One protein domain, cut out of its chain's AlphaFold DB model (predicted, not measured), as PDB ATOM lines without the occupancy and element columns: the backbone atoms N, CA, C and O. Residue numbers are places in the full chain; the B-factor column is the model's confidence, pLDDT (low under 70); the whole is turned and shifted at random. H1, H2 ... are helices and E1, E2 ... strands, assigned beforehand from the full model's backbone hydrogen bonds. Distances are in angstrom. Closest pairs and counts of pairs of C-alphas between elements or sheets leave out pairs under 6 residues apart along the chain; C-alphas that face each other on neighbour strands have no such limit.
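What this domain is: This is residues 17 to 77 of the 78 residues of an uncharacterized protein of Chryseobacterium sp. cx-624 (UniProt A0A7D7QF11). A strongly twisted antiparallel sheet, E1 E2 E3, is a meander, each strand the neighbour of the one before; helix H2 sticks out away from it, residues 58 to 63 and 65 to 71 standing free. The printed part has 61 residues, mixed in class, in the order E1 E2 E3 H1 H2. It is only just loose, close to compact, with a radius of gyration of the C-alphas of 12.7 A, spanning 32 by 27 by 25 A.

Where its parts are: E1, residues 17 to 23, runs 19.2 A from C-alpha 17 at (92.698, -16.084, -13.460). E2, residues 26 to 34, runs 23.4 A and bends by 52 degrees at residue 29. E3 is residues 40 to 43, H1 48 to 51. H2, residues 61 to 69, runs 12.5 A to C-alpha 69 at (102.160, -0.148, 2.371).

How they stand to each other: Hairpin E1 and E2 has N 19 and O 31 at 2.9 A; hairpin E2 and E3 has N 32 and O 41 at 2.8 A, both within hydrogen-bond range. H1 only grazes the sheet with residues 50 to 51; the C-alphas of Arg 18 and Asn 50, the closest of E1 and H1, are 7.0 A apart. Residues 17 to 18 of E1 pair parallel with 54 to 55. H2 is apart from H1 and the strands. In H2 every O i to N i+4 pair is within range; H1 is too short for one, and its one O i to N i+3 pair is not within range.

The domain as a whole: The two farthest C-alphas, of Thr 37 and Glu 69, are 34.1 A apart. The printed part has no cut and no long link. Residues 74 and 77 have pLDDT under 70.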
ATOM      1  N   ALA A  17      91.611 -16.793 -14.109       92.31
ATOM      2  CA  ALA A  17      92.698 -16.084 -13.460       92.31
ATOM      3  C   ALA A  17      93.922 -16.064 -14.386       92.31
ATOM      4  O   ALA A  17      94.004 -16.861 -15.319       92.31
ATOM      5  N   ARG A  18      94.880 -15.178 -14.123       91.62
ATOM      6  CA  ARG A  18      96.169 -15.138 -14.831       91.62
ATOM      7  C   ARG A  18      97.311 -15.549 -13.908       91.62
ATOM      8  O   ARG A  18      97.279 -15.238 -12.726       91.62
ATOM      9  N   SER A  19      98.329 -16.214 -14.425       90.12
ATOM     10  CA  SER A  19      99.557 -16.530 -13.690       90.12
ATOM     11  C   SER A  19     100.746 -16.320 -14.601       90.12
ATOM     12  O   SER A  19     100.680 -16.727 -15.758       90.12
ATOM     13  N   GLU A  20     101.839 -15.769 -14.092       91.00
ATOM     14  CA  GLU A  20     103.105 -15.825 -14.819       91.00
ATOM     15  C   GLU A  20     103.541 -17.281 -15.006       91.00
ATOM     16  O   GLU A  20     103.341 -18.132 -14.129       91.00
ATOM     17  N   TYR A  21     104.130 -17.562 -16.165       91.94
ATOM     18  CA  TYR A  21     104.778 -18.823 -16.471       91.94
ATOM     19  C   TYR A  21     106.284 -18.598 -16.550       91.94
ATOM     20  O   TYR A  21     106.806 -18.100 -17.547       91.94
ATOM     21  N   ASN A  22     106.968 -18.972 -15.471       90.75
ATOM     22  CA  ASN A  22     108.405 -18.807 -15.316       90.75
ATOM     23  C   ASN A  22     109.076 -20.186 -15.226       90.75
ATOM     24  O   ASN A  22     108.706 -20.997 -14.372       90.75
ATOM     25  N   ILE A  23     110.088 -20.457 -16.055       90.38
ATOM     26  CA  ILE A  23     110.934 -21.657 -15.942       90.38
ATOM     27  C   ILE A  23     112.338 -21.213 -15.561       90.38
ATOM     28  O   ILE A  23     112.971 -20.460 -16.286       90.38
ATOM     29  N   ARG A  24     112.847 -21.698 -14.420       91.56
ATOM     30  CA  ARG A  24     114.205 -21.373 -13.930       91.56
ATOM     31  C   ARG A  24     114.489 -19.860 -13.843       91.56
ATOM     32  O   ARG A  24     115.623 -19.435 -14.013       91.56
ATOM     33  N   GLY A  25     113.459 -19.066 -13.548       88.56
ATOM     34  CA  GLY A  25     113.556 -17.605 -13.458       88.56
ATOM     35  C   GLY A  25     113.416 -16.874 -14.794       88.56
ATOM     36  O   GLY A  25     113.370 -15.649 -14.795       88.56
ATOM     37  N   GLU A  26     113.296 -17.591 -15.912       92.75
ATOM     38  CA  GLU A  26     113.004 -16.999 -17.214       92.75
ATOM     39  C   GLU A  26     111.497 -16.908 -17.429       92.75
ATOM     40  O   GLU A  26     110.780 -17.909 -17.335       92.75
ATOM     41  N   PHE A  27     111.032 -15.696 -17.726       90.69
ATOM     42  CA  PHE A  27     109.650 -15.430 -18.086       90.69
ATOM     43  C   PHE A  27     109.357 -15.938 -19.497       90.69
ATOM     44  O   PHE A  27     109.973 -15.497 -20.466       90.69
ATOM     45  N   LEU A  28     108.402 -16.864 -19.608       92.25
ATOM     46  CA  LEU A  28     108.010 -17.499 -20.870       92.25
ATOM     47  C   LEU A  28     106.600 -17.110 -21.331       92.25
ATOM     48  O   LEU A  28     106.162 -17.547 -22.395       92.25
ATOM     49  N   GLY A  29     105.877 -16.324 -20.536       92.75
ATOM     50  CA  GLY A  29     104.528 -15.868 -20.846       92.75
ATOM     51  C   GLY A  29     103.579 -15.999 -19.662       92.75
ATOM     52  O   GLY A  29     103.971 -16.014 -18.497       92.75
ATOM     53  N   TRP A  30     102.299 -16.121 -19.980       93.56
ATOM     54  CA  TRP A  30     101.195 -16.109 -19.037       93.56
ATOM     55  C   TRP A  30     100.297 -17.321 -19.217       93.56
ATOM     56  O   TRP A  30      99.883 -17.651 -20.326       93.56
ATOM     57  N   HIS A  31      99.903 -17.938 -18.113       94.81
ATOM     58  CA  HIS A  31      98.806 -18.885 -18.089       94.81
ATOM     59  C   HIS A  31      97.487 -18.192 -17.777       94.81
ATOM     60  O   HIS A  31      97.335 -17.589 -16.715       94.81
ATOM     61  N   ILE A  32      96.504 -18.362 -18.659       95.00
ATOM     62  CA  ILE A  32      95.099 -18.106 -18.351       95.00
ATOM     63  C   ILE A  32      94.514 -19.395 -17.785       95.00
ATOM     64  O   ILE A  32      94.426 -20.412 -18.473       95.00
ATOM     65  N   VAL A  33      94.179 -19.370 -16.501       94.38
ATOM     66  CA  VAL A  33      93.780 -20.535 -15.714       94.38
ATOM     67  C   VAL A  33      92.286 -20.480 -15.453       94.38
ATOM     68  O   VAL A  33      91.792 -19.524 -14.862       94.38
ATOM     69  N   HIS A  34      91.564 -21.528 -15.827       94.75
ATOM     70  CA  HIS A  34      90.185 -21.709 -15.391       94.75
ATOM     71  C   HIS A  34      90.173 -22.164 -13.924       94.75
ATOM     72  O   HIS A  34      90.637 -23.261 -13.617       94.75
ATOM     73  N   LYS A  35      89.606 -21.365 -13.013       90.38
ATOM     74  CA  LYS A  35      89.678 -21.570 -11.552       90.38
ATOM     75  C   LYS A  35      89.139 -22.937 -11.110       90.38
ATOM     76  O   LYS A  35      89.781 -23.609 -10.316       90.38
ATOM     77  N   SER A  36      88.006 -23.376 -11.667       91.75
ATOM     78  CA  SER A  36      87.365 -24.645 -11.268       91.75
ATOM     79  C   SER A  36      87.991 -25.899 -11.887       91.75
ATOM     80  O   SER A  36      88.046 -26.940 -11.244       91.75
ATOM     81  N   THR A  37      88.441 -25.833 -13.146       94.94
ATOM     82  CA  THR A  37      88.941 -27.012 -13.882       94.94
ATOM     83  C   THR A  37      90.464 -27.098 -13.913       94.94
ATOM     84  O   THR A  37      91.009 -28.110 -14.346       94.94
ATOM     85  N   LEU A  38      91.155 -26.030 -13.497       90.81
ATOM     86  CA  LEU A  38      92.608 -25.854 -13.561       90.81
ATOM     87  C   LEU A  38      93.205 -26.007 -14.968       90.81
ATOM     88  O   LEU A  38      94.424 -26.133 -15.112       90.81
ATOM     89  N   LYS A  39      92.373 -25.973 -16.016       94.75
ATOM     90  CA  LYS A  39      92.832 -25.918 -17.407       94.75
ATOM     91  C   LYS A  39      93.573 -24.606 -17.646       94.75
ATOM     92  O   LYS A  39      93.152 -23.565 -17.142       94.75
ATOM     93  N   ARG A  40      94.674 -24.674 -18.399       94.06
ATOM     94  CA  ARG A  40      95.581 -23.547 -18.645       94.06
ATOM     95  C   ARG A  40      95.768 -23.341 -20.137       94.06
ATOM     96  O   ARG A  40      96.043 -24.297 -20.854       94.06
ATOM     97  N   GLU A  41      95.669 -22.096 -20.565       95.25
ATOM     98  CA  GLU A  41      96.067 -21.644 -21.896       95.25
ATOM     99  C   GLU A  41      97.325 -20.786 -21.751       95.25
ATOM    100  O   GLU A  41      97.360 -19.906 -20.891       95.25
ATOM    101  N   LEU A  42      98.374 -21.064 -22.529       95.00
ATOM    102  CA  LEU A  42      99.590 -20.250 -22.535       95.00
ATOM    103  C   LEU A  42      99.439 -19.111 -23.547       95.00
ATOM    104  O   LEU A  42      99.114 -19.352 -24.707       95.00
ATOM    105  N   LYS A  43      99.722 -17.889 -23.107       93.44
ATOM    106  CA  LYS A  43      99.761 -16.685 -23.934       93.44
ATOM    107  C   LYS A  43     101.087 -15.971 -23.737       93.44
ATOM    108  O   LYS A  43     101.539 -15.830 -22.608       93.44
ATOM    109  N   SER A  44     101.683 -15.486 -24.818       90.88
ATOM    110  CA  SER A  44     102.913 -14.690 -24.750       90.88
ATOM    111  C   SER A  44     102.671 -13.360 -24.031       90.88
ATOM    112  O   SER A  44     103.430 -12.989 -23.143       90.88
ATOM    113  N   ASP A  45     101.543 -12.710 -24.344       89.06
ATOM    114  CA  ASP A  45     101.159 -11.394 -23.831       89.06
ATOM    115  C   ASP A  45      99.703 -11.375 -23.338       89.06
ATOM    116  O   ASP A  45      98.855 -12.171 -23.759       89.06
ATOM    117  N   LEU A  46      99.396 -10.433 -22.442       88.44
ATOM    118  CA  LEU A  46      98.045 -10.210 -21.930       88.44
ATOM    119  C   LEU A  46      97.366  -9.064 -22.686       88.44
ATOM    120  O   LEU A  46      97.792  -7.916 -22.597       88.44
ATOM    121  N   ASP A  47      96.261  -9.366 -23.365       89.06
ATOM    122  CA  ASP A  47      95.322  -8.342 -23.830       89.06
ATOM    123  C   ASP A  47      94.610  -7.634 -22.655       89.06
ATOM    124  O   ASP A  47      94.650  -8.083 -21.506       89.06
ATOM    125  N   GLU A  48      93.906  -6.532 -22.939       87.25
ATOM    126  CA  GLU A  48      93.191  -5.737 -21.927       87.25
ATOM    127  C   GLU A  48      92.181  -6.539 -21.093       87.25
ATOM    128  O   GLU A  48      91.907  -6.187 -19.942       87.25
ATOM    129  N   LYS A  49      91.603  -7.610 -21.648       87.25
ATOM    130  CA  LYS A  49      90.646  -8.455 -20.923       87.25
ATOM    131  C   LYS A  49      91.382  -9.369 -19.954       87.25
ATOM    132  O   LYS A  49      90.991  -9.460 -18.792       87.25
ATOM    133  N   ASN A  50      92.470  -9.987 -20.403       88.00
ATOM    134  CA  ASN A  50      93.307 -10.833 -19.561       88.00
ATOM    135  C   ASN A  50      94.013 -10.005 -18.480       88.00
ATOM    136  O   ASN A  50      94.226 -10.500 -17.376       88.00
ATOM    137  N   LEU A  51      94.304  -8.728 -18.757       85.19
ATOM    138  CA  LEU A  51      94.870  -7.808 -17.775       85.19
ATOM    139  C   LEU A  51      93.945  -7.551 -16.573       85.19
ATOM    140  O   LEU A  51      94.423  -7.247 -15.483       85.19
ATOM    141  N   LYS A  52      92.630  -7.685 -16.765       84.88
ATOM    142  CA  LYS A  52      91.620  -7.516 -15.711       84.88
ATOM    143  C   LYS A  52      91.374  -8.794 -14.910       84.88
ATOM    144  O   LYS A  52      90.640  -8.755 -13.923       84.88
ATOM    145  N   LEU A  53      91.945  -9.927 -15.325       88.06
ATOM    146  CA  LEU A  53      91.803 -11.175 -14.585       88.06
ATOM    147  C   LEU A  53      92.599 -11.110 -13.289       88.06
ATOM    148  O   LEU A  53      93.739 -10.643 -13.248       88.06
ATOM    149  N   SER A  54      92.000 -11.639 -12.226       85.75
ATOM    150  CA  SER A  54      92.697 -11.781 -10.958       85.75
ATOM    151  C   SER A  54      93.913 -12.700 -11.125       85.75
ATOM    152  O   SER A  54      93.849 -13.676 -11.877       85.75
ATOM    153  N   PRO A  55      95.003 -12.441 -10.402       84.81
ATOM    154  CA  PRO A  55      96.127 -13.356 -10.324       84.81
ATOM    155  C   PRO A  55      95.697 -14.701  -9.742       84.81
ATOM    156  O   PRO A  55      94.877 -14.766  -8.824       84.81
ATOM    157  N   HIS A  56      96.262 -15.779 -10.261       82.44
ATOM    158  CA  HIS A  56      96.085 -17.112  -9.725       82.44
ATOM    159  C   HIS A  56      97.103 -17.322  -8.605       82.44
ATOM    160  O   HIS A  56      98.293 -17.499  -8.852       82.44
ATOM    161  N   GLY A  57      96.640 -17.294  -7.362       74.81
ATOM    162  CA  GLY A  57      97.500 -17.472  -6.202       74.81
ATOM    163  C   GLY A  57      96.735 -17.308  -4.901       74.81
ATOM    164  O   GLY A  57      95.563 -16.933  -4.888       74.81
ATOM    165  N   ILE A  58      97.419 -17.599  -3.801       70.75
ATOM    166  CA  ILE A  58      96.901 -17.392  -2.453       70.75
ATOM    167  C   ILE A  58      97.527 -16.105  -1.932       70.75
ATOM    168  O   ILE A  58      98.746 -15.946  -1.962       70.75
ATOM    169  N   MET A  59      96.693 -15.188  -1.458       74.81
ATOM    170  CA  MET A  59      97.143 -13.985  -0.774       74.81
ATOM    171  C   MET A  59      96.733 -14.096   0.691       74.81
ATOM    172  O   MET A  59      95.546 -14.216   0.986       74.81
ATOM    173  N   ASN A  60      97.714 -14.111   1.592       81.31
ATOM    174  CA  ASN A  60      97.450 -14.013   3.025       81.31
ATOM    175  C   ASN A  60      97.336 -12.539   3.441       81.31
ATOM    176  O   ASN A  60      97.739 -11.638   2.705       81.31
ATOM    177  N   ASP A  61      96.762 -12.312   4.614       86.50
ATOM    178  CA  ASP A  61      96.559 -10.997   5.219       86.50
ATOM    179  C   ASP A  61      97.860 -10.191   5.324       86.50
ATOM    180  O   ASP A  61      97.897  -9.030   4.917       86.50
ATOM    181  N   ARG A  62      98.954 -10.815   5.770       89.25
ATOM    182  CA  ARG A  62     100.266 -10.162   5.865       89.25
ATOM    183  C   ARG A  62     100.757  -9.619   4.520       89.25
ATOM    184  O   ARG A  62     101.144  -8.458   4.434       89.25
ATOM    185  N   LEU A  63     100.693 -10.430   3.467       85.44
ATOM    186  CA  LEU A  63     101.096 -10.044   2.115       85.44
ATOM    187  C   LEU A  63     100.204  -8.925   1.559       85.44
ATOM    188  O   LEU A  63     100.673  -8.106   0.771       85.44
ATOM    189  N   MET A  64      98.926  -8.870   1.956       84.00
ATOM    190  CA  MET A  64      98.062  -7.736   1.610       84.00
ATOM    191  C   MET A  64      98.547  -6.449   2.266       84.00
ATOM    192  O   MET A  64      98.662  -5.443   1.571       84.00
ATOM    193  N   VAL A  65      98.843  -6.477   3.571       88.38
ATOM    194  CA  VAL A  65      99.335  -5.297   4.299       88.38
ATOM    195  C   VAL A  65     100.634  -4.791   3.677       88.38
ATOM    196  O   VAL A  65     100.696  -3.630   3.284       88.38
ATOM    197  N   GLU A  66     101.617  -5.675   3.480       90.00
ATOM    198  CA  GLU A  66     102.920  -5.324   2.894       90.00
ATOM    199  C   GLU A  66     102.766  -4.674   1.508       90.00
ATOM    200  O   GLU A  66     103.433  -3.691   1.184       90.00
ATOM    201  N   ARG A  67     101.839  -5.171   0.682       86.38
ATOM    202  CA  ARG A  67     101.551  -4.570  -0.624       86.38
ATOM    203  C   ARG A  67     100.886  -3.205  -0.510       86.38
ATOM    204  O   ARG A  67     101.294  -2.271  -1.198       86.38
ATOM    205  N   LEU A  68      99.871  -3.072   0.340       87.44
ATOM    206  CA  LEU A  68      99.183  -1.795   0.535       87.44
ATOM    207  C   LEU A  68     100.154  -0.708   1.024       87.44
ATOM    208  O   LEU A  68     100.103   0.412   0.519       87.44
ATOM    209  N   GLU A  69     101.088  -1.048   1.915       93.56
ATOM    210  CA  GLU A  69     102.160  -0.148   2.371       93.56
ATOM    211  C   GLU A  69     103.099   0.288   1.234       93.56
ATOM    212  O   GLU A  69     103.586   1.418   1.217       93.56
ATOM    213  N   GLN A  70     103.307  -0.568   0.233       91.06
ATOM    214  CA  GLN A  70     104.113  -0.273  -0.956       91.06
ATOM    215  C   GLN A  70     103.355   0.509  -2.043       91.06
ATOM    216  O   GLN A  70     103.826   0.594  -3.178       91.06
ATOM    217  N   ASN A  71     102.184   1.083  -1.734       87.44
ATOM    218  CA  ASN A  71     101.282   1.711  -2.713       87.44
ATOM    219  C   ASN A  71     100.933   0.784  -3.886       87.44
ATOM    220  O   ASN A  71     100.658   1.228  -5.007       87.44
ATOM    221  N   TRP A  72     100.965  -0.522  -3.642       83.75
ATOM    222  CA  TRP A  72     100.659  -1.498  -4.661       83.75
ATOM    223  C   TRP A  72      99.165  -1.438  -5.015       83.75
ATOM    224  O   TRP A  72      98.297  -1.283  -4.154       83.75
ATOM    225  N   ARG A  73      98.860  -1.567  -6.308       78.19
ATOM    226  CA  ARG A  73      97.499  -1.548  -6.857       78.19
ATOM    227  C   ARG A  73      97.265  -2.808  -7.673       78.19
ATOM    228  O   ARG A  73      98.204  -3.334  -8.258       78.19
ATOM    229  N   LEU A  74      96.010  -3.246  -7.784       68.12
ATOM    230  CA  LEU A  74      95.651  -4.442  -8.558       68.12
ATOM    231  C   LEU A  74      96.125  -4.373 -10.020       68.12
ATOM    232  O   LEU A  74      96.563  -5.377 -10.574       68.12
ATOM    233  N   GLU A  75      96.102  -3.180 -10.615       71.00
ATOM    234  CA  GLU A  75      96.646  -2.900 -11.953       71.00
ATOM    235  C   GLU A  75      98.160  -3.153 -12.065       71.00
ATOM    236  O   GLU A  75      98.643  -3.528 -13.130       71.00
ATOM    237  N   ASN A  76      98.889  -3.041 -10.953       73.25
ATOM    238  CA  ASN A  76     100.320  -3.318 -10.845       73.25
ATOM    239  C   ASN A  76     100.609  -4.785 -10.492       73.25
ATOM    240  O   ASN A  76     101.768  -5.125 -10.248       73.25
ATOM    241  N   TRP A  77      99.598  -5.662 -10.420       67.12
ATOM    242  CA  TRP A  77      99.868  -7.093 -10.305       67.12
ATOM    243  C   TRP A  77     100.445  -7.612 -11.624       67.12
ATOM    244  O   TRP A  77      99.691  -7.792 -12.584       67.12
TER     245      TRP A  77